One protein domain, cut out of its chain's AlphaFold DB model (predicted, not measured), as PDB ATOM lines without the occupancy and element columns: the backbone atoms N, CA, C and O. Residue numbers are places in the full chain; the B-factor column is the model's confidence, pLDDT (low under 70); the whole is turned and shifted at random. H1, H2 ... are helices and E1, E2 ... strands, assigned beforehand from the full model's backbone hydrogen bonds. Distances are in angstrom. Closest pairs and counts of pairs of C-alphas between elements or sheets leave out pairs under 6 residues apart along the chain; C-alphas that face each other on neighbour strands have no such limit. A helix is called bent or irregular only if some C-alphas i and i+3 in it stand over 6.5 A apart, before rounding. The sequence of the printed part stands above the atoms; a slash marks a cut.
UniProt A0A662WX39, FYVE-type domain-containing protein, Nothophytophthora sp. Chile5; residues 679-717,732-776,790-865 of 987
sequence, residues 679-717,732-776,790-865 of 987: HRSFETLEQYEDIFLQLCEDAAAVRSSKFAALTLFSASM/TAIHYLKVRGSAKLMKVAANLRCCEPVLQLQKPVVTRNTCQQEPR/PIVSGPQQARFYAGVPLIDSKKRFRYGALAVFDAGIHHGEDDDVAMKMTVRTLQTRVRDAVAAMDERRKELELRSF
ATOM      1  N   HIS A 679      22.019 -29.013  50.166       74.19
ATOM      2  CA  HIS A 679      21.135 -29.825  49.329       74.19
ATOM      3  C   HIS A 679      20.668 -31.044  50.136       74.19
ATOM      4  O   HIS A 679      21.477 -31.724  50.766       74.19
ATOM      5  N   ARG A 680      19.354 -31.286  50.171       71.94
ATOM      6  CA  ARG A 680      18.739 -32.371  50.941       71.94
ATOM      7  C   ARG A 680      17.946 -33.271  50.004       71.94
ATOM      8  O   ARG A 680      17.014 -32.818  49.342       71.94
ATOM      9  N   SER A 681      18.348 -34.531  49.976       73.75
ATOM     10  CA  SER A 681      17.779 -35.597  49.164       73.75
ATOM     11  C   SER A 681      16.644 -36.342  49.874       73.75
ATOM     12  O   SER A 681      16.376 -36.144  51.063       73.75
ATOM     13  N   PHE A 682      15.981 -37.213  49.112       71.44
ATOM     14  CA  PHE A 682      14.950 -38.139  49.574       71.44
ATOM     15  C   PHE A 682      15.500 -39.566  49.546       71.44
ATOM     16  O   PHE A 682      16.202 -39.929  48.604       71.44
ATOM     17  N   GLU A 683      15.164 -40.359  50.562       65.62
ATOM     18  CA  GLU A 683      15.573 -41.768  50.676       65.62
ATOM     19  C   GLU A 683      14.699 -42.667  49.785       65.62
ATOM     20  O   GLU A 683      15.212 -43.510  49.057       65.62
ATOM     21  N   THR A 684      13.387 -42.409  49.741       73.94
ATOM     22  CA  THR A 684      12.488 -42.893  48.682       73.94
ATOM     23  C   THR A 684      11.590 -41.745  48.217       73.94
ATOM     24  O   THR A 684      11.131 -40.940  49.027       73.94
ATOM     25  N   LEU A 685      11.363 -41.622  46.904       77.25
ATOM     26  CA  LEU A 685      10.510 -40.564  46.333       77.25
ATOM     27  C   LEU A 685       9.026 -40.957  46.274       77.25
ATOM     28  O   LEU A 685       8.165 -40.084  46.304       77.25
ATOM     29  N   GLU A 686       8.731 -42.257  46.231       79.62
ATOM     30  CA  GLU A 686       7.370 -42.808  46.129       79.62
ATOM     31  C   GLU A 686       6.493 -42.411  47.329       79.62
ATOM     32  O   GLU A 686       5.314 -42.107  47.169       79.62
ATOM     33  N   GLN A 687       7.090 -42.305  48.521       82.81
ATOM     34  CA  GLN A 687       6.422 -41.908  49.770       82.81
ATOM     35  C   GLN A 687       5.955 -40.435  49.808       82.81
ATOM     36  O   GLN A 687       5.320 -40.020  50.779       82.81
ATOM     37  N   TYR A 688       6.269 -39.656  48.768       89.00
ATOM     38  CA  TYR A 688       5.921 -38.239  48.618       89.00
ATOM     39  C   TYR A 688       5.297 -37.932  47.238       89.00
ATOM     40  O   TYR A 688       5.122 -36.759  46.893       89.00
ATOM     41  N   GLU A 689       4.982 -38.951  46.417       87.94
ATOM     42  CA  GLU A 689       4.431 -38.745  45.064       87.94
ATOM     43  C   GLU A 689       3.096 -37.985  45.107       87.94
ATOM     44  O   GLU A 689       2.851 -37.144  44.246       87.94
ATOM     45  N   ASP A 690       2.282 -38.202  46.142       90.25
ATOM     46  CA  ASP A 690       1.042 -37.468  46.415       90.25
ATOM     47  C   ASP A 690       1.274 -35.952  46.547       90.25
ATOM     48  O   ASP A 690       0.630 -35.153  45.858       90.25
ATOM     49  N   ILE A 691       2.245 -35.546  47.369       92.44
ATOM     50  CA  ILE A 691       2.584 -34.138  47.604       92.44
ATOM     51  C   ILE A 691       3.222 -33.518  46.351       92.44
ATOM     52  O   ILE A 691       2.906 -32.380  45.995       92.44
ATOM     53  N   PHE A 692       4.079 -34.255  45.634       92.81
ATOM     54  CA  PHE A 692       4.674 -33.777  44.381       92.81
ATOM     55  C   PHE A 692       3.639 -33.625  43.257       92.81
ATOM     56  O   PHE A 692       3.706 -32.660  42.489       92.81
ATOM     57  N   LEU A 693       2.673 -34.545  43.165       91.94
ATOM     58  CA  LEU A 693       1.568 -34.499  42.209       91.94
ATOM     59  C   LEU A 693       0.688 -33.275  42.480       91.94
ATOM     60  O   LEU A 693       0.497 -32.465  41.569       91.94
ATOM     61  N   GLN A 694       0.244 -33.093  43.730       92.69
ATOM     62  CA  GLN A 694      -0.576 -31.951  44.145       92.69
ATOM     63  C   GLN A 694       0.155 -30.620  43.938       92.69
ATOM     64  O   GLN A 694      -0.421 -29.694  43.374       92.69
ATOM     65  N   LEU A 695       1.442 -30.521  44.302       94.56
ATOM     66  CA  LEU A 695       2.245 -29.314  44.070       94.56
ATOM     67  C   LEU A 695       2.302 -28.949  42.580       94.56
ATOM     68  O   LEU A 695       2.202 -27.773  42.231       94.56
ATOM     69  N   CYS A 696       2.452 -29.934  41.692       93.38
ATOM     70  CA  CYS A 696       2.484 -29.685  40.252       93.38
ATOM     71  C   CYS A 696       1.102 -29.340  39.669       93.38
ATOM     72  O   CYS A 696       1.029 -28.573  38.708       93.38
ATOM     73  N   GLU A 697       0.015 -29.877  40.228       91.50
ATOM     74  CA  GLU A 697      -1.356 -29.511  39.851       91.50
ATOM     75  C   GLU A 697      -1.717 -28.098  40.303       91.50
ATOM     76  O   GLU A 697      -2.131 -27.289  39.472       91.50
ATOM     77  N   ASP A 698      -1.468 -27.769  41.570       90.94
ATOM     78  CA  ASP A 698      -1.624 -26.423  42.118       90.94
ATOM     79  C   ASP A 698      -0.821 -25.409  41.297       90.94
ATOM     80  O   ASP A 698      -1.349 -24.366  40.911       90.94
ATOM     81  N   ALA A 699       0.440 -25.727  40.978       91.44
ATOM     82  CA  ALA A 699       1.320 -24.870  40.189       91.44
ATOM     83  C   ALA A 699       0.794 -24.614  38.772       91.44
ATOM     84  O   ALA A 699       0.776 -23.466  38.322       91.44
ATOM     85  N   ALA A 700       0.334 -25.663  38.083       89.62
ATOM     86  CA  ALA A 700      -0.322 -25.534  36.786       89.62
ATOM     87  C   ALA A 700      -1.610 -24.695  36.895       89.62
ATOM     88  O   ALA A 700      -1.860 -23.834  36.051       89.62
ATOM     89  N   ALA A 701      -2.392 -24.877  37.964       88.19
ATOM     90  CA  ALA A 701      -3.630 -24.141  38.198       88.19
ATOM     91  C   ALA A 701      -3.414 -22.630  38.410       88.19
ATOM     92  O   ALA A 701      -4.216 -21.857  37.886       88.19
ATOM     93  N   VAL A 702      -2.323 -22.183  39.064       85.62
ATOM     94  CA  VAL A 702      -2.035 -20.740  39.301       85.62
ATOM     95  C   VAL A 702      -2.077 -19.900  38.013       85.62
ATOM     96  O   VAL A 702      -2.420 -18.721  38.061       85.62
ATOM     97  N   ARG A 703      -1.712 -20.491  36.868       79.69
ATOM     98  CA  ARG A 703      -1.648 -19.824  35.554       79.69
ATOM     99  C   ARG A 703      -2.482 -20.536  34.471       79.69
ATOM    100  O   ARG A 703      -2.395 -20.205  33.297       79.69
ATOM    101  N   SER A 704      -3.290 -21.533  34.835       84.00
ATOM    102  CA  SER A 704      -3.930 -22.443  33.867       84.00
ATOM    103  C   SER A 704      -2.955 -23.163  32.905       84.00
ATOM    104  O   SER A 704      -3.398 -23.758  31.919       84.00
ATOM    105  N   SER A 705      -1.648 -23.164  33.191       87.69
ATOM    106  CA  SER A 705      -0.602 -23.708  32.319       87.69
ATOM    107  C   SER A 705      -0.829 -25.183  31.992       87.69
ATOM    108  O   SER A 705      -1.158 -25.994  32.861       87.69
ATOM    109  N   LYS A 706      -0.561 -25.568  30.746       87.62
ATOM    110  CA  LYS A 706      -0.542 -26.963  30.299       87.62
ATOM    111  C   LYS A 706       0.565 -27.787  30.958       87.62
ATOM    112  O   LYS A 706       0.375 -28.995  31.111       87.62
ATOM    113  N   PHE A 707       1.681 -27.164  31.351       91.94
ATOM    114  CA  PHE A 707       2.830 -27.856  31.934       91.94
ATOM    115  C   PHE A 707       3.347 -27.212  33.228       91.94
ATOM    116  O   PHE A 707       3.537 -25.996  33.324       91.94
ATOM    117  N   ALA A 708       3.663 -28.073  34.196       94.56
ATOM    118  CA  ALA A 708       4.486 -27.757  35.359       94.56
ATOM    119  C   ALA A 708       5.619 -28.788  35.452       94.56
ATOM    120  O   ALA A 708       5.367 -29.990  35.366       94.56
ATOM    121  N   ALA A 709       6.861 -28.338  35.610       94.88
ATOM    122  CA  ALA A 709       8.014 -29.203  35.824       94.88
ATOM    123  C   ALA A 709       8.547 -29.054  37.247       94.88
ATOM    124  O   ALA A 709       8.631 -27.949  37.784       94.88
ATOM    125  N   LEU A 710       8.957 -30.176  37.825       95.38
ATOM    126  CA  LEU A 710       9.542 -30.269  39.153       95.38
ATOM    127  C   LEU A 710      10.891 -30.971  39.028       95.38
ATOM    128  O   LEU A 710      11.002 -32.014  38.396       95.38
ATOM    129  N   THR A 711      11.931 -30.391  39.612       94.00
ATOM    130  CA  THR A 711      13.252 -31.013  39.725       94.00
ATOM    131  C   THR A 711      13.576 -31.166  41.198       94.00
ATOM    132  O   THR A 711      13.487 -30.183  41.930       94.00
ATOM    133  N   LEU A 712      13.952 -32.372  41.618       91.75
ATOM    134  CA  LEU A 712      14.289 -32.725  42.998       91.75
ATOM    135  C   LEU A 712      15.724 -33.248  43.064       91.75
ATOM    136  O   LEU A 712      16.171 -33.933  42.144       91.75
ATOM    137  N   PHE A 713      16.441 -32.961  44.148       88.19
ATOM    138  CA  PHE A 713      17.750 -33.572  44.384       88.19
ATOM    139  C   PHE A 713      17.572 -35.009  44.887       88.19
ATOM    140  O   PHE A 713      16.863 -35.248  45.866       88.19
ATOM    141  N   SER A 714      18.203 -35.971  44.213       76.06
ATOM    142  CA  SER A 714      18.270 -37.361  44.670       76.06
ATOM    143  C   SER A 714      19.542 -37.600  45.484       76.06
ATOM    144  O   SER A 714      20.474 -36.797  45.437       76.06
ATOM    145  N   ALA A 715      19.582 -38.690  46.248       61.56
ATOM    146  CA  ALA A 715      20.793 -39.117  46.931       61.56
ATOM    147  C   ALA A 715      21.680 -39.907  45.956       61.56
ATOM    148  O   ALA A 715      21.382 -41.058  45.649       61.56
ATOM    149  N   SER A 716      22.792 -39.318  45.515       42.31
ATOM    150  CA  SER A 716      23.963 -40.077  45.061       42.31
ATOM    151  C   SER A 716      25.061 -40.005  46.118       42.31
ATOM    152  O   SER A 716      25.157 -39.025  46.860       42.31
ATOM    153  N   MET A 717      25.909 -41.031  46.179       35.91
ATOM    154  CA  MET A 717      26.999 -41.125  47.155       35.91
ATOM    155  C   MET A 717      27.967 -39.934  47.058       35.91
ATOM    156  O   MET A 717      28.702 -39.793  46.083       35.91
ATOM    157  N   THR A 732      23.043 -35.322  41.044       68.25
ATOM    158  CA  THR A 732      22.027 -36.200  40.438       68.25
ATOM    159  C   THR A 732      20.611 -35.716  40.759       68.25
ATOM    160  O   THR A 732      19.970 -36.144  41.725       68.25
ATOM    161  N   ALA A 733      20.108 -34.797  39.942       82.25
ATOM    162  CA  ALA A 733      18.733 -34.325  40.020       82.25
ATOM    163  C   ALA A 733      17.770 -35.240  39.239       82.25
ATOM    164  O   ALA A 733      18.068 -35.696  38.135       82.25
ATOM    165  N   ILE A 734      16.583 -35.483  39.798       87.56
ATOM    166  CA  ILE A 734      15.484 -36.182  39.125       87.56
ATOM    167  C   ILE A 734      14.464 -35.145  38.658       87.56
ATOM    168  O   ILE A 734      14.043 -34.275  39.422       87.56
ATOM    169  N   HIS A 735      14.068 -35.244  37.389       91.19
ATOM    170  CA  HIS A 735      13.179 -34.292  36.735       91.19
ATOM    171  C   HIS A 735      11.831 -34.942  36.407       91.19
ATOM    172  O   HIS A 735      11.770 -36.012  35.797       91.19
ATOM    173  N   TYR A 736      10.754 -34.254  36.767       93.50
ATOM    174  CA  TYR A 736       9.370 -34.623  36.503       93.50
ATOM    175  C   TYR A 736       8.655 -33.531  35.704       93.50
ATOM    176  O   TYR A 736       8.952 -32.340  35.830       93.50
ATOM    177  N   LEU A 737       7.670 -33.944  34.914       92.94
ATOM    178  CA  LEU A 737       6.769 -33.089  34.156       92.94
ATOM    179  C   LEU A 737       5.321 -33.525  34.401       92.94
ATOM    180  O   LEU A 737       4.947 -34.668  34.132       92.94
ATOM    181  N   LYS A 738       4.491 -32.598  34.874       93.06
ATOM    182  CA  LYS A 738       3.039 -32.742  34.949       93.06
ATOM    183  C   LYS A 738       2.407 -32.087  33.729       93.06
ATOM    184  O   LYS A 738       2.678 -30.925  33.433       93.06
ATOM    185  N   VAL A 739       1.537 -32.831  33.053       90.56
ATOM    186  CA  VAL A 739       0.662 -32.306  31.998       90.56
ATOM    187  C   VAL A 739      -0.728 -32.083  32.587       90.56
ATOM    188  O   VAL A 739      -1.246 -32.950  33.298       90.56
ATOM    189  N   ARG A 740      -1.351 -30.941  32.289       83.62
ATOM    190  CA  ARG A 740      -2.742 -30.645  32.661       83.62
ATOM    191  C   ARG A 740      -3.669 -31.736  32.102       83.62
ATOM    192  O   ARG A 740      -3.678 -31.975  30.899       83.62
ATOM    193  N   GLY A 741      -4.412 -32.409  32.981       75.75
ATOM    194  CA  GLY A 741      -5.280 -33.548  32.643       75.75
ATOM    195  C   GLY A 741      -4.641 -34.944  32.757       75.75
ATOM    196  O   GLY A 741      -5.370 -35.929  32.758       75.75
ATOM    197  N   SER A 742      -3.315 -35.065  32.910       84.50
ATOM    198  CA  SER A 742      -2.687 -36.338  33.312       84.50
ATOM    199  C   SER A 742      -2.923 -36.590  34.799       84.50
ATOM    200  O   SER A 742      -2.673 -35.689  35.593       84.50
ATOM    201  N   ALA A 743      -3.293 -37.809  35.197       82.31
ATOM    202  CA  ALA A 743      -3.374 -38.217  36.606       82.31
ATOM    203  C   ALA A 743      -2.013 -38.636  37.217       82.31
ATOM    204  O   ALA A 743      -1.969 -39.116  38.343       82.31
ATOM    205  N   LYS A 744      -0.903 -38.501  36.473       85.81
ATOM    206  CA  LYS A 744       0.450 -38.904  36.902       85.81
ATOM    207  C   LYS A 744       1.515 -37.859  36.573       85.81
ATOM    208  O   LYS A 744       1.383 -37.113  35.593       85.81
ATOM    209  N   LEU A 745       2.593 -37.858  37.356       88.31
ATOM    210  CA  LEU A 745       3.867 -37.230  36.999       88.31
ATOM    211  C   LEU A 745       4.593 -38.095  35.958       88.31
ATOM    212  O   LEU A 745       4.610 -39.319  36.059       88.31
ATOM    213  N   MET A 746       5.222 -37.470  34.965       88.81
ATOM    214  CA  MET A 746       6.085 -38.161  34.003       88.81
ATOM    215  C   MET A 746       7.545 -37.859  34.339       88.81
ATOM    216  O   MET A 746       7.915 -36.687  34.395       88.81
ATOM    217  N   LYS A 747       8.390 -38.877  34.546       88.12
ATOM    218  CA  LYS A 747       9.848 -38.681  34.638       88.12
ATOM    219  C   LYS A 747      10.366 -38.228  33.267       88.12
ATOM    220  O   LYS A 747       9.976 -38.796  32.249       88.12
ATOM    221  N   VAL A 748      11.219 -37.206  33.227       87.56
ATOM    222  CA  VAL A 748      11.750 -36.627  31.981       87.56
ATOM    223  C   VAL A 748      13.273 -36.512  32.005       87.56
ATOM    224  O   VAL A 748      13.896 -36.478  33.065       87.56
ATOM    225  N   ALA A 749      13.885 -36.466  30.821       83.88
ATOM    226  CA  ALA A 749      15.334 -36.402  30.681       83.88
ATOM    227  C   ALA A 749      15.902 -35.032  31.104       83.88
ATOM    228  O   ALA A 749      15.355 -33.977  30.767       83.88
ATOM    229  N   ALA A 750      17.038 -35.053  31.808       82.69
ATOM    230  CA  ALA A 750      17.696 -33.862  32.359       82.69
ATOM    231  C   ALA A 750      18.076 -32.816  31.295       82.69
ATOM    232  O   ALA A 750      18.074 -31.613  31.561       82.69
ATOM    233  N   ASN A 751      18.336 -33.259  30.061       82.62
ATOM    234  CA  ASN A 751      18.673 -32.389  28.935       82.62
ATOM    235  C   ASN A 751      17.562 -31.386  28.562       82.62
ATOM    236  O   ASN A 751      17.874 -30.384  27.927       82.62
ATOM    237  N   LEU A 752      16.304 -31.587  28.983       83.81
ATOM    238  CA  LEU A 752      15.228 -30.606  28.785       83.81
ATOM    239  C   LEU A 752      15.376 -29.354  29.669       83.81
ATOM    240  O   LEU A 752      14.837 -28.302  29.322       83.81
ATOM    241  N   ARG A 753      16.127 -29.442  30.782       87.81
ATOM    242  CA  ARG A 753      16.537 -28.310  31.643       87.81
ATOM    243  C   ARG A 753      15.385 -27.421  32.147       87.81
ATOM    244  O   ARG A 753      15.571 -26.239  32.418       87.81
ATOM    245  N   CYS A 754      14.187 -27.980  32.323       89.50
ATOM    246  CA  CYS A 754      12.956 -27.220  32.581       89.50
ATOM    247  C   CYS A 754      13.010 -26.282  33.807       89.50
ATOM    248  O   CYS A 754      12.447 -25.190  33.762       89.50
ATOM    249  N   CYS A 755      13.695 -26.679  34.888       93.31
ATOM    250  CA  CYS A 755      13.829 -25.876  36.114       93.31
ATOM    251  C   CYS A 755      15.171 -25.122  36.226       93.31
ATOM    252  O   CYS A 755      15.406 -24.421  37.213       93.31
ATOM    253  N   GLU A 756      16.043 -25.228  35.220       90.62
ATOM    254  CA  GLU A 756      17.405 -24.673  35.206       90.62
ATOM    255  C   GLU A 756      17.517 -23.189  35.601       90.62
ATOM    256  O   GLU A 756      18.420 -22.868  36.377       90.62
ATOM    257  N   PRO A 757      16.625 -22.267  35.166       90.00
ATOM    258  CA  PRO A 757      16.762 -20.849  35.509       90.00
ATOM    259  C   PRO A 757      16.684 -20.609  37.018       90.00
ATOM    260  O   PRO A 757      17.344 -19.720  37.548       90.00
ATOM    261  N   VAL A 758      15.887 -21.422  37.712       91.75
ATOM    262  CA  VAL A 758      15.681 -21.374  39.163       91.75
ATOM    263  C   VAL A 758      16.819 -22.084  39.899       91.75
ATOM    264  O   VAL A 758      17.229 -21.657  40.981       91.75
ATOM    265  N   LEU A 759      17.348 -23.164  39.314       89.06
ATOM    266  CA  LEU A 759      18.467 -23.918  39.876       89.06
ATOM    267  C   LEU A 759      19.751 -23.079  39.881       89.06
ATOM    268  O   LEU A 759      20.373 -22.960  40.937       89.06
ATOM    269  N   GLN A 760      20.079 -22.431  38.757       86.75
ATOM    270  CA  GLN A 760      21.256 -21.564  38.632       86.75
ATOM    271  C   GLN A 760      21.122 -20.259  39.429       86.75
ATOM    272  O   GLN A 760      22.028 -19.899  40.174       86.75
ATOM    273  N   LEU A 761      19.995 -19.542  39.308       85.81
ATOM    274  CA  LEU A 761      19.842 -18.226  39.945       85.81
ATOM    275  C   LEU A 761      19.516 -18.284  41.448       85.81
ATOM    276  O   LEU A 761      19.496 -17.233  42.090       85.81
ATOM    277  N   GLN A 762      19.194 -19.469  41.983       86.06
ATOM    278  CA  GLN A 762      18.831 -19.753  43.387       86.06
ATOM    279  C   GLN A 762      17.699 -18.886  43.985       86.06
ATOM    280  O   GLN A 762      17.457 -18.892  45.191       86.06
ATOM    281  N   LYS A 763      16.962 -18.164  43.138       87.94
ATOM    282  CA  LYS A 763      15.915 -17.199  43.499       87.94
ATOM    283  C   LYS A 763      14.668 -17.433  42.638       87.94
ATOM    284  O   LYS A 763      14.787 -18.048  41.577       87.94
ATOM    285  N   PRO A 764      13.481 -16.947  43.044       90.19
ATOM    286  CA  PRO A 764      12.303 -16.977  42.185       90.19
ATOM    287  C   PRO A 764      12.573 -16.261  40.857       90.19
ATOM    288  O   PRO A 764      13.144 -15.169  40.832       90.19
ATOM    289  N   VAL A 765      12.155 -16.878  39.758       89.12
ATOM    290  CA  VAL A 765      12.330 -16.367  38.395       89.12
ATOM    291  C   VAL A 765      10.957 -16.117  37.793       89.12
ATOM    292  O   VAL A 765      10.050 -16.927  37.967       89.12
ATOM    293  N   VAL A 766      10.807 -15.007  37.073       87.56
ATOM    294  CA  VAL A 766       9.597 -14.687  36.311       87.56
ATOM    295  C   VAL A 766       9.966 -13.961  35.023       87.56
ATOM    296  O   VAL A 766      10.965 -13.240  34.989       87.56
ATOM    297  N   THR A 767       9.193 -14.168  33.963       80.69
ATOM    298  CA  THR A 767       9.352 -13.504  32.666       80.69
ATOM    299  C   THR A 767       8.010 -13.451  31.935       80.69
ATOM    300  O   THR A 767       7.152 -14.302  32.155       80.69
ATOM    301  N   ARG A 768       7.816 -12.428  31.093       70.69
ATOM    302  CA  ARG A 768       6.546 -12.189  30.380       70.69
ATOM    303  C   ARG A 768       6.481 -12.900  29.023       70.69
ATOM    304  O   ARG A 768       5.419 -13.327  28.596       70.69
ATOM    305  N   ASN A 769       7.611 -12.995  28.314       71.50
ATOM    306  CA  ASN A 769       7.691 -13.683  27.024       71.50
ATOM    307  C   ASN A 769       9.144 -14.042  26.675       71.50
ATOM    308  O   ASN A 769       9.909 -13.197  26.209       71.50
ATOM    309  N   THR A 770       9.526 -15.310  26.840       71.94
ATOM    310  CA  THR A 770      10.870 -15.795  26.472       71.94
ATOM    311  C   THR A 770      11.159 -15.748  24.971       71.94
ATOM    312  O   THR A 770      12.323 -15.769  24.577       71.94
ATOM    313  N   CYS A 771      10.128 -15.657  24.124       62.19
ATOM    314  CA  CYS A 771      10.257 -15.649  22.666       62.19
ATOM    315  C   CYS A 771      10.480 -14.242  22.070       62.19
ATOM    316  O   CYS A 771      10.727 -14.132  20.875       62.19
ATOM    317  N   GLN A 772      10.390 -13.171  22.872       55.88
ATOM    318  CA  GLN A 772      10.546 -11.770  22.435       55.88
ATOM    319  C   GLN A 772      11.746 -11.061  23.095       55.88
ATOM    320  O   GLN A 772      11.729  -9.850  23.300       55.88
ATOM    321  N   GLN A 773      12.817 -11.790  23.429       57.28
ATOM    322  CA  GLN A 773      14.064 -11.148  23.859       57.28
ATOM    323  C   GLN A 773      14.710 -10.389  22.685       57.28
ATOM    324  O   GLN A 773      15.169 -11.012  21.727       57.28
ATOM    325  N   GLU A 774      14.770  -9.056  22.764       54.03
ATOM    326  CA  GLU A 774      15.434  -8.238  21.742       54.03
ATOM    327  C   GLU A 774      16.924  -8.603  21.591       54.03
ATOM    328  O   GLU A 774      17.621  -8.818  22.585       54.03
ATOM    329  N   PRO A 775      17.477  -8.609  20.364       51.88
ATOM    330  CA  PRO A 775      18.840  -9.081  20.105       51.88
ATOM    331  C   PRO A 775      19.960  -8.138  20.593       51.88
ATOM    332  O   PRO A 775      21.124  -8.382  20.281       51.88
ATOM    333  N   ARG A 776      19.645  -7.053  21.318       49.78
ATOM    334  CA  ARG A 776      20.601  -5.994  21.705       49.78
ATOM    335  C   ARG A 776      20.906  -5.883  23.204       49.78
ATOM    336  O   ARG A 776      21.816  -5.143  23.562       49.78
ATOM    337  N   PRO A 790      16.103 -25.806  25.990       86.94
ATOM    338  CA  PRO A 790      15.560 -26.554  24.855       86.94
ATOM    339  C   PRO A 790      14.032 -26.508  24.739       86.94
ATOM    340  O   PRO A 790      13.511 -26.617  23.633       86.94
ATOM    341  N   ILE A 791      13.304 -26.280  25.839       86.62
ATOM    342  CA  ILE A 791      11.848 -26.052  25.794       86.62
ATOM    343  C   ILE A 791      11.459 -24.712  25.138       86.62
ATOM    344  O   ILE A 791      10.384 -24.627  24.554       86.62
ATOM    345  N   VAL A 792      12.330 -23.691  25.185       84.81
ATOM    346  CA  VAL A 792      12.090 -22.349  24.611       84.81
ATOM    347  C   VAL A 792      12.560 -22.262  23.158       84.81
ATOM    348  O   VAL A 792      11.856 -21.702  22.323       84.81
ATOM    349  N   SER A 793      13.757 -22.777  22.854       81.69
ATOM    350  CA  SER A 793      14.388 -22.655  21.527       81.69
ATOM    351  C   SER A 793      14.258 -23.897  20.641       81.69
ATOM    352  O   SER A 793      14.507 -23.813  19.440       81.69
ATOM    353  N   GLY A 794      13.855 -25.039  21.204       79.62
ATOM    354  CA  GLY A 794      13.565 -26.262  20.457       79.62
ATOM    355  C   GLY A 794      12.161 -26.288  19.830       79.62
ATOM    356  O   GLY A 794      11.414 -25.310  19.915       79.62
ATOM    357  N   PRO A 795      11.754 -27.428  19.235       76.25
ATOM    358  CA  PRO A 795      10.520 -27.543  18.443       76.25
ATOM    359  C   PRO A 795       9.211 -27.223  19.180       76.25
ATOM    360  O   PRO A 795       8.185 -27.026  18.539       76.25
ATOM    361  N   GLN A 796       9.229 -27.199  20.515       73.31
ATOM    362  CA  GLN A 796       8.053 -26.936  21.351       73.31
ATOM    363  C   GLN A 796       7.751 -25.438  21.523       73.31
ATOM    364  O   GLN A 796       6.607 -25.099  21.815       73.31
ATOM    365  N   GLN A 797       8.757 -24.564  21.361       80.88
ATOM    366  CA  GLN A 797       8.671 -23.097  21.500       80.88
ATOM    367  C   GLN A 797       7.843 -22.611  22.711       80.88
ATOM    368  O   GLN A 797       7.087 -21.641  22.630       80.88
ATOM    369  N   ALA A 798       7.968 -23.301  23.847       85.50
ATOM    370  CA  ALA A 798       7.192 -23.022  25.045       85.50
ATOM    371  C   ALA A 798       7.704 -21.764  25.762       85.50
ATOM    372  O   ALA A 798       8.909 -21.543  25.910       85.50
ATOM    373  N   ARG A 799       6.776 -20.952  26.269       86.12
ATOM    374  CA  ARG A 799       7.061 -19.797  27.117       86.12
ATOM    375  C   ARG A 799       7.232 -20.258  28.552       86.12
ATOM    376  O   ARG A 799       6.289 -20.749  29.166       86.12
ATOM    377  N   PHE A 800       8.432 -20.072  29.095       89.12
ATOM    378  CA  PHE A 800       8.625 -20.089  30.544       89.12
ATOM    379  C   PHE A 800       7.903 -18.874  31.130       89.12
ATOM    380  O   PHE A 800       8.081 -17.775  30.611       89.12
ATOM    381  N   TYR A 801       7.128 -19.050  32.201       87.19
ATOM    382  CA  TYR A 801       6.478 -17.931  32.895       87.19
ATOM    383  C   TYR A 801       7.127 -17.656  34.243       87.19
ATOM    384  O   TYR A 801       7.633 -16.563  34.485       87.19
ATOM    385  N   ALA A 802       7.138 -18.657  35.122       90.38
ATOM    386  CA  ALA A 802       7.597 -18.510  36.494       90.38
ATOM    387  C   ALA A 802       8.248 -19.793  37.019       90.38
ATOM    388  O   ALA A 802       7.946 -20.896  36.565       90.38
ATOM    389  N   GLY A 803       9.109 -19.649  38.025       92.38
ATOM    390  CA  GLY A 803       9.664 -20.770  38.768       92.38
ATOM    391  C   GLY A 803      10.203 -20.365  40.139       92.38
ATOM    392  O   GLY A 803      10.580 -19.213  40.361       92.38
ATOM    393  N   VAL A 804      10.198 -21.310  41.078       94.50
ATOM    394  CA  VAL A 804      10.428 -21.089  42.513       94.50
ATOM    395  C   VAL A 804      11.283 -22.232  43.085       94.50
ATOM    396  O   VAL A 804      10.998 -23.396  42.796       94.50
ATOM    397  N   PRO A 805      12.339 -21.948  43.873       93.44
ATOM    398  CA  PRO A 805      13.153 -22.993  44.492       93.44
ATOM    399  C   PRO A 805      12.420 -23.621  45.689       93.44
ATOM    400  O   PRO A 805      11.809 -22.905  46.483       93.44
ATOM    401  N   LEU A 806      12.516 -24.945  45.850       93.19
ATOM    402  CA  LEU A 806      12.002 -25.653  47.026       93.19
ATOM    403  C   LEU A 806      13.043 -25.553  48.150       93.19
ATOM    404  O   LEU A 806      14.126 -26.137  48.052       93.19
ATOM    405  N   ILE A 807      12.724 -24.789  49.197       89.06
ATOM    406  CA  ILE A 807      13.610 -24.476  50.328       89.06
ATOM    407  C   ILE A 807      12.808 -24.593  51.635       89.06
ATOM    408  O   ILE A 807      11.685 -24.097  51.708       89.06
ATOM    409  N   ASP A 808      13.406 -25.210  52.657       84.00
ATOM    410  CA  ASP A 808      12.895 -25.286  54.037       84.00
ATOM    411  C   ASP A 808      12.521 -23.894  54.588       84.00
ATOM    412  O   ASP A 808      13.241 -22.910  54.397       84.00
ATOM    413  N   SER A 809      11.423 -23.838  55.344       75.81
ATOM    414  CA  SER A 809      11.001 -22.710  56.188       75.81
ATOM    415  C   SER A 809      12.145 -21.994  56.934       75.81
ATOM    416  O   SER A 809      12.194 -20.762  56.961       75.81
ATOM    417  N   LYS A 810      13.099 -22.750  57.496       77.25
ATOM    418  CA  LYS A 810      14.259 -22.259  58.262       77.25
ATOM    419  C   LYS A 810      15.451 -21.878  57.375       77.25
ATOM    420  O   LYS A 810      16.495 -21.506  57.902       77.25
ATOM    421  N   LYS A 811      15.315 -21.977  56.045       76.94
ATOM    422  CA  LYS A 811      16.355 -21.733  55.027       76.94
ATOM    423  C   LYS A 811      17.670 -22.467  55.314       76.94
ATOM    424  O   LYS A 811      18.745 -21.892  55.181       76.94
ATOM    425  N   ARG A 812      17.583 -23.737  55.724       74.75
ATOM    426  CA  ARG A 812      18.758 -24.606  55.930       74.75
ATOM    427  C   ARG A 812      18.941 -25.604  54.795       74.75
ATOM    428  O   ARG A 812      20.069 -25.855  54.380       74.75
ATOM    429  N   PHE A 813      17.828 -26.131  54.287       81.69
ATOM    430  CA  PHE A 813      17.806 -27.199  53.297       81.69
ATOM    431  C   PHE A 813      17.145 -26.768  51.990       81.69
ATOM    432  O   PHE A 813      16.160 -26.024  51.992       81.69
ATOM    433  N   ARG A 814      17.682 -27.265  50.876       84.56
ATOM    434  CA  ARG A 814      17.155 -27.075  49.522       84.56
ATOM    435  C   ARG A 814      16.803 -28.438  48.932       84.56
ATOM    436  O   ARG A 814      17.673 -29.298  48.826       84.56
ATOM    437  N   TYR A 815      15.547 -28.603  48.533       88.31
ATOM    438  CA  TYR A 815      15.000 -29.859  48.011       88.31
ATOM    439  C   TYR A 815      14.968 -29.912  46.475       88.31
ATOM    440  O   TYR A 815      14.965 -30.996  45.895       88.31
ATOM    441  N   GLY A 816      14.952 -28.754  45.800       92.19
ATOM    442  CA  GLY A 816      14.849 -28.705  44.340       92.19
ATOM    443  C   GLY A 816      14.357 -27.371  43.774       92.19
ATOM    444  O   GLY A 816      14.589 -26.306  44.354       92.19
ATOM    445  N   ALA A 817      13.661 -27.425  42.636       94.56
ATOM    446  CA  ALA A 817      13.019 -26.281  41.986       94.56
ATOM    447  C   ALA A 817      11.787 -26.670  41.146       94.56
ATOM    448  O   ALA A 817      11.775 -27.694  40.465       94.56
ATOM    449  N   LEU A 818      10.784 -25.792  41.148       96.12
ATOM    450  CA  LEU A 818       9.529 -25.881  40.395       96.12
ATOM    451  C   LEU A 818       9.505 -24.814  39.285       96.12
ATOM    452  O   LEU A 818       9.963 -23.691  39.508       96.12
ATOM    453  N   ALA A 819       8.941 -25.130  38.120       94.19
ATOM    454  CA  ALA A 819       8.758 -24.207  36.996       94.19
ATOM    455  C   ALA A 819       7.427 -24.447  36.260       94.19
ATOM    456  O   ALA A 819       6.962 -25.582  36.177       94.19
ATOM    457  N   VAL A 820       6.830 -23.397  35.687       92.75
ATOM    458  CA  VAL A 820       5.585 -23.469  34.898       92.75
ATOM    459  C   VAL A 820       5.745 -22.807  33.528       92.75
ATOM    460  O   VAL A 820       6.323 -21.720  33.411       92.75
ATOM    461  N   PHE A 821       5.238 -23.472  32.486       90.44
ATOM    462  CA  PHE A 821       5.393 -23.057  31.090       90.44
ATOM    463  C   PHE A 821       4.258 -23.561  30.186       90.44
ATOM    464  O   PHE A 821       3.601 -24.558  30.487       90.44
ATOM    465  N   ASP A 822       4.027 -22.871  29.068       87.69
ATOM    466  CA  ASP A 822       3.033 -23.259  28.056       87.69
ATOM    467  C   ASP A 822       3.354 -22.662  26.671       87.69
ATOM    468  O   ASP A 822       4.140 -21.727  26.549       87.69
ATOM    469  N   ALA A 823       2.729 -23.177  25.613       79.56
ATOM    470  CA  ALA A 823       2.768 -22.609  24.263       79.56
ATOM    471  C   ALA A 823       1.692 -21.522  24.026       79.56
ATOM    472  O   ALA A 823       1.723 -20.845  22.994       79.56
ATOM    473  N   GLY A 824       0.752 -21.335  24.963       71.62
ATOM    474  CA  GLY A 824      -0.307 -20.319  24.905       71.62
ATOM    475  C   GLY A 824       0.178 -18.868  25.052       71.62
ATOM    476  O   GLY A 824       1.326 -18.604  25.411       71.62
ATOM    477  N   ILE A 825      -0.703 -17.905  24.767       69.00
ATOM    478  CA  ILE A 825      -0.511 -16.470  25.047       69.00
ATOM    479  C   ILE A 825      -1.721 -16.002  25.852       69.00
ATOM    480  O   ILE A 825      -2.855 -16.225  25.433       69.00
ATOM    481  N   HIS A 826      -1.486 -15.355  26.992       67.31
ATOM    482  CA  HIS A 826      -2.533 -14.982  27.940       67.31
ATOM    483  C   HIS A 826      -2.577 -13.458  28.088       67.31
ATOM    484  O   HIS A 826      -2.042 -12.873  29.033       67.31
ATOM    485  N   HIS A 827      -3.193 -12.803  27.100       63.56
ATOM    486  CA  HIS A 827      -3.318 -11.347  27.045       63.56
ATOM    487  C   HIS A 827      -3.945 -10.785  28.335       63.56
ATOM    488  O   HIS A 827      -5.025 -11.206  28.738       63.56
ATOM    489  N   GLY A 828      -3.259  -9.833  28.975       63.09
ATOM    490  CA  GLY A 828      -3.660  -9.227  30.253       63.09
ATOM    491  C   GLY A 828      -3.180  -9.969  31.511       63.09
ATOM    492  O   GLY A 828      -3.098  -9.359  32.572       63.09
ATOM    493  N   GLU A 829      -2.792 -11.246  31.420       65.75
ATOM    494  CA  GLU A 829      -2.235 -11.985  32.568       65.75
ATOM    495  C   GLU A 829      -0.701 -11.917  32.648       65.75
ATOM    496  O   GLU A 829      -0.137 -12.079  33.726       65.75
ATOM    497  N   ASP A 830      -0.011 -11.661  31.531       70.88
ATOM    498  CA  ASP A 830       1.454 -11.479  31.479       70.88
ATOM    499  C   ASP A 830       1.936 -10.122  32.051       70.88
ATOM    500  O   ASP A 830       3.124  -9.795  31.996       70.88
ATOM    501  N   ASP A 831       1.030  -9.329  32.631       76.81
ATOM    502  CA  ASP A 831       1.331  -8.034  33.239       76.81
ATOM    503  C   ASP A 831       2.135  -8.141  34.540       76.81
ATOM    504  O   ASP A 831       2.022  -9.078  35.330       76.81
ATOM    505  N   ASP A 832       2.923  -7.101  34.813       75.06
ATOM    506  CA  ASP A 832       3.920  -7.073  35.890       75.06
ATOM    507  C   ASP A 832       3.326  -7.258  37.302       75.06
ATOM    508  O   ASP A 832       4.023  -7.694  38.218       75.06
ATOM    509  N   VAL A 833       2.045  -6.922  37.494       79.69
ATOM    510  CA  VAL A 833       1.307  -7.129  38.752       79.69
ATOM    511  C   VAL A 833       0.805  -8.570  38.856       79.69
ATOM    512  O   VAL A 833       1.038  -9.216  39.879       79.69
ATOM    513  N   ALA A 834       0.181  -9.087  37.794       81.06
ATOM    514  CA  ALA A 834      -0.313 -10.458  37.721       81.06
ATOM    515  C   ALA A 834       0.839 -11.465  37.863       81.06
ATOM    516  O   ALA A 834       0.801 -12.311  38.751       81.06
ATOM    517  N   MET A 835       1.938 -11.273  37.128       83.38
ATOM    518  CA  MET A 835       3.160 -12.075  37.238       83.38
ATOM    519  C   MET A 835       3.778 -12.061  38.647       83.38
ATOM    520  O   MET A 835       4.205 -13.104  39.148       83.38
ATOM    521  N   LYS A 836       3.776 -10.917  39.347       84.00
ATOM    522  CA  LYS A 836       4.219 -10.856  40.757       84.00
ATOM    523  C   LYS A 836       3.269 -11.601  41.695       84.00
ATOM    524  O   LYS A 836       3.741 -12.178  42.674       84.00
ATOM    525  N   MET A 837       1.965 -11.634  41.413       85.38
ATOM    526  CA  MET A 837       1.018 -12.473  42.154       85.38
ATOM    527  C   MET A 837       1.207 -13.964  41.840       85.38
ATOM    528  O   MET A 837       1.284 -14.747  42.780       85.38
ATOM    529  N   THR A 838       1.397 -14.359  40.576       87.56
ATOM    530  CA  THR A 838       1.716 -15.743  40.173       87.56
ATOM    531  C   THR A 838       2.916 -16.284  40.951       87.56
ATOM    532  O   THR A 838       2.819 -17.347  41.562       87.56
ATOM    533  N   VAL A 839       4.022 -15.530  41.019       89.62
ATOM    534  CA  VAL A 839       5.208 -15.922  41.802       89.62
ATOM    535  C   VAL A 839       4.888 -16.052  43.292       89.62
ATOM    536  O   VAL A 839       5.270 -17.050  43.894       89.62
ATOM    537  N   ARG A 840       4.168 -15.095  43.892       89.94
ATOM    538  CA  ARG A 840       3.787 -15.152  45.317       89.94
ATOM    539  C   ARG A 840       2.918 -16.369  45.633       89.94
ATOM    540  O   ARG A 840       3.159 -17.033  46.635       89.94
ATOM    541  N   THR A 841       1.949 -16.689  44.778       90.56
ATOM    542  CA  THR A 841       1.086 -17.866  44.941       90.56
ATOM    543  C   THR A 841       1.895 -19.155  44.818       90.56
ATOM    544  O   THR A 841       1.780 -20.013  45.688       90.56
ATOM    545  N   LEU A 842       2.788 -19.265  43.825       92.50
ATOM    546  CA  LEU A 842       3.717 -20.396  43.704       92.50
ATOM    547  C   LEU A 842       4.650 -20.511  44.923       92.50
ATOM    548  O   LEU A 842       4.886 -21.613  45.404       92.50
ATOM    549  N   GLN A 843       5.136 -19.396  45.478       92.69
ATOM    550  CA  GLN A 843       5.925 -19.381  46.718       92.69
ATOM    551  C   GLN A 843       5.127 -19.814  47.953       92.69
ATOM    552  O   GLN A 843       5.717 -20.336  48.894       92.69
ATOM    553  N   THR A 844       3.814 -19.590  47.995       92.81
ATOM    554  CA  THR A 844       2.948 -20.153  49.042       92.81
ATOM    555  C   THR A 844       2.806 -21.656  48.841       92.81
ATOM    556  O   THR A 844       3.308 -22.390  49.681       92.81
ATOM    557  N   ARG A 845       2.346 -22.124  47.671       93.12
ATOM    558  CA  ARG A 845       2.185 -23.565  47.390       93.12
ATOM    559  C   ARG A 845       3.468 -24.381  47.587       93.12
ATOM    560  O   ARG A 845       3.416 -25.475  48.131       93.12
ATOM    561  N   VAL A 846       4.632 -23.834  47.222       93.81
ATOM    562  CA  VAL A 846       5.940 -24.460  47.492       93.81
ATOM    563  C   VAL A 846       6.256 -24.539  48.989       93.81
ATOM    564  O   VAL A 846       6.811 -25.544  49.419       93.81
ATOM    565  N   ARG A 847       5.913 -23.527  49.797       91.62
ATOM    566  CA  ARG A 847       6.093 -23.591  51.260       91.62
ATOM    567  C   ARG A 847       5.138 -24.590  51.898       91.62
ATOM    568  O   ARG A 847       5.576 -25.349  52.752       91.62
ATOM    569  N   ASP A 848       3.884 -24.608  51.460       91.94
ATOM    570  CA  ASP A 848       2.853 -25.512  51.972       91.94
ATOM    571  C   ASP A 848       3.233 -26.974  51.670       91.94
ATOM    572  O   ASP A 848       3.237 -27.817  52.564       91.94
ATOM    573  N   ALA A 849       3.676 -27.257  50.438       92.50
ATOM    574  CA  ALA A 849       4.172 -28.573  50.044       92.50
ATOM    575  C   ALA A 849       5.468 -28.966  50.772       92.50
ATOM    576  O   ALA A 849       5.573 -30.096  51.233       92.50
ATOM    577  N   VAL A 850       6.440 -28.057  50.939       91.69
ATOM    578  CA  VAL A 850       7.669 -28.350  51.707       91.69
ATOM    579  C   VAL A 850       7.363 -28.589  53.191       91.69
ATOM    580  O   VAL A 850       7.969 -29.472  53.788       91.69
ATOM    581  N   ALA A 851       6.392 -27.882  53.776       88.75
ATOM    582  CA  ALA A 851       5.925 -28.155  55.134       88.75
ATOM    583  C   ALA A 851       5.261 -29.538  55.236       88.75
ATOM    584  O   ALA A 851       5.610 -30.303  56.131       88.75
ATOM    585  N   ALA A 852       4.395 -29.897  54.282       90.06
ATOM    586  CA  ALA A 852       3.795 -31.230  54.200       90.06
ATOM    587  C   ALA A 852       4.844 -32.335  53.967       90.06
ATOM    588  O   ALA A 852       4.709 -33.424  54.511       90.06
ATOM    589  N   MET A 853       5.917 -32.065  53.217       88.62
ATOM    590  CA  MET A 853       7.055 -32.980  53.050       88.62
ATOM    591  C   MET A 853       7.851 -33.140  54.351       88.62
ATOM    592  O   MET A 853       8.173 -34.264  54.718       88.62
ATOM    593  N   ASP A 854       8.144 -32.052  55.071       85.81
ATOM    594  CA  ASP A 854       8.821 -32.103  56.376       85.81
ATOM    595  C   ASP A 854       7.939 -32.764  57.461       85.81
ATOM    596  O   ASP A 854       8.464 -33.370  58.394       85.81
ATOM    597  N   GLU A 855       6.609 -32.678  57.355       86.75
ATOM    598  CA  GLU A 855       5.647 -33.357  58.235       86.75
ATOM    599  C   GLU A 855       5.500 -34.844  57.890       86.75
ATOM    600  O   GLU A 855       5.702 -35.685  58.765       86.75
ATOM    601  N   ARG A 856       5.265 -35.191  56.616       86.81
ATOM    602  CA  ARG A 856       5.273 -36.573  56.106       86.81
ATOM    603  C   ARG A 856       6.601 -37.263  56.427       86.81
ATOM    604  O   ARG A 856       6.590 -38.415  56.845       86.81
ATOM    605  N   ARG A 857       7.735 -36.558  56.318       83.75
ATOM    606  CA  ARG A 857       9.054 -37.075  56.712       83.75
ATOM    607  C   ARG A 857       9.094 -37.444  58.194       83.75
ATOM    608  O   ARG A 857       9.489 -38.560  58.501       83.75
ATOM    609  N   LYS A 858       8.630 -36.573  59.098       82.38
ATOM    610  CA  LYS A 858       8.524 -36.907  60.531       82.38
ATOM    611  C   LYS A 858       7.545 -38.047  60.787       82.38
ATOM    612  O   LYS A 858       7.821 -38.888  61.626       82.38
ATOM    613  N   GLU A 859       6.418 -38.094  60.077       79.56
ATOM    614  CA  GLU A 859       5.442 -39.185  60.173       79.56
ATOM    615  C   GLU A 859       6.077 -40.530  59.774       79.56
ATOM    616  O   GLU A 859       5.810 -41.547  60.409       79.56
ATOM    617  N   LEU A 860       6.951 -40.539  58.762       77.69
ATOM    618  CA  LEU A 860       7.687 -41.716  58.289       77.69
ATOM    619  C   LEU A 860       8.859 -42.088  59.207       77.69
ATOM    620  O   LEU A 860       9.014 -43.262  59.532       77.69
ATOM    621  N   GLU A 861       9.636 -41.111  59.679       76.69
ATOM    622  CA  GLU A 861      10.698 -41.302  60.678       76.69
ATOM    623  C   GLU A 861      10.106 -41.852  61.990       76.69
ATOM    624  O   GLU A 861      10.596 -42.850  62.517       76.69
ATOM    625  N   LEU A 862       8.980 -41.296  62.456       70.38
ATOM    626  CA  LEU A 862       8.234 -41.767  63.626       70.38
ATOM    627  C   LEU A 862       7.565 -43.128  63.384       70.38
ATOM    628  O   LEU A 862       7.609 -43.982  64.265       70.38
ATOM    629  N   ARG A 863       6.975 -43.388  62.207       67.44
ATOM    630  CA  ARG A 863       6.436 -44.723  61.880       67.44
ATOM    631  C   ARG A 863       7.531 -45.775  61.833       67.44
ATOM    632  O   ARG A 863       7.313 -46.850  62.370       67.44
ATOM    633  N   SER A 864       8.690 -45.472  61.254       64.94
ATOM    634  CA  SER A 864       9.858 -46.354  61.270       64.94
ATOM    635  C   SER A 864      10.314 -46.620  62.710       64.94
ATOM    636  O   SER A 864      10.443 -47.775  63.126       64.94
ATOM    637  N   PHE A 865      10.432 -45.562  63.519       62.62
ATOM    638  CA  PHE A 865      10.800 -45.644  64.933       62.62
ATOM    639  C   PHE A 865       9.793 -46.430  65.791       62.62
ATOM    640  O   PHE A 865      10.214 -47.143  66.692       62.62
TER     641      PHE A 865
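This is residues 679 to 717, 732 to 776 and 790 to 865 of the 987 residues of the protein "FYVE-type domain-containing protein" of Nothophytophthora sp. Chile5 (UniProt A0A662WX39). A strongly twisted sheet of five antiparallel strands, in the order E3 E2 E1 E5 E4, has two long helices, H1 and H4, side by side over one face and the short helix H2 over the opposite face. H4 makes much of the length, and the unnamed residues 765 to 766 pair with E4. The printed part has 160 residues, with elements in the order H1 E1 E2 E3 H2 H3 E4 E5 H4, of mixed class, helices and strands. It is compact, with a radius of gyration of the C-alphas of 15.8 A, yet elongated, spanning 57 by 32 by 30 A.

E1, residues 707 to 713, has E5, residues 813 to 822, as antiparallel neighbour, with N 709 and O 819 within hydrogen-bond range at 2.8 A. Its other antiparallel neighbour is E2, residues 733 to 739, with N 736 and O 710 at 2.8 A. E2 forms a hairpin with edge strand E3, residues 745 to 748, with N 746 and O 737 at 2.9 A. E5 forms a hairpin with edge strand E4, residues 799 to 807, with N 806 and O 816 at 2.9 A. H1, residues 686 to 703, is over E2, E1 and, only just, with 3 C-alphas, E5, at a height over the sheet of 8.1 A. H4, residues 832 to 865, is on the same face, over E5 and E4. H1 and H4 touch, closest at the C-alphas of Ala 699 and Leu 842, 6.2 A, at a shallow tilt of 12 degrees, opposite ways. H2, residues 756 to 761, is over E5 on the opposite face, and H3, residues 790 to 793, only grazes the sheet. Every O i to N i+4 pair is within hydrogen-bond range in H2 and H4, 11 of 14 in H1; H3 is too short for one.

H1 begins at C-alpha 686 (7.370, -42.808, 46.129) and is irregular, with C-alphas 687 and 690 7.7 A apart. From first to last C-alpha, H1 measures 26.9 A, E4 24.6 A, E5 29.5 A and H4 48.8 A, ending at C-alpha 865 (10.800, -45.644, 64.933).

The C-alphas farthest apart, of Arg 776 and Phe 865, are 59.5 A apart. Residues 718 to 731 and 777 to 789 are cut out, with C-alpha gaps of 9.7 A and 21.4 A; of the links printed whole, none is long. Among the residues with pLDDT under 70 are 771 to 776 and 825 to 829.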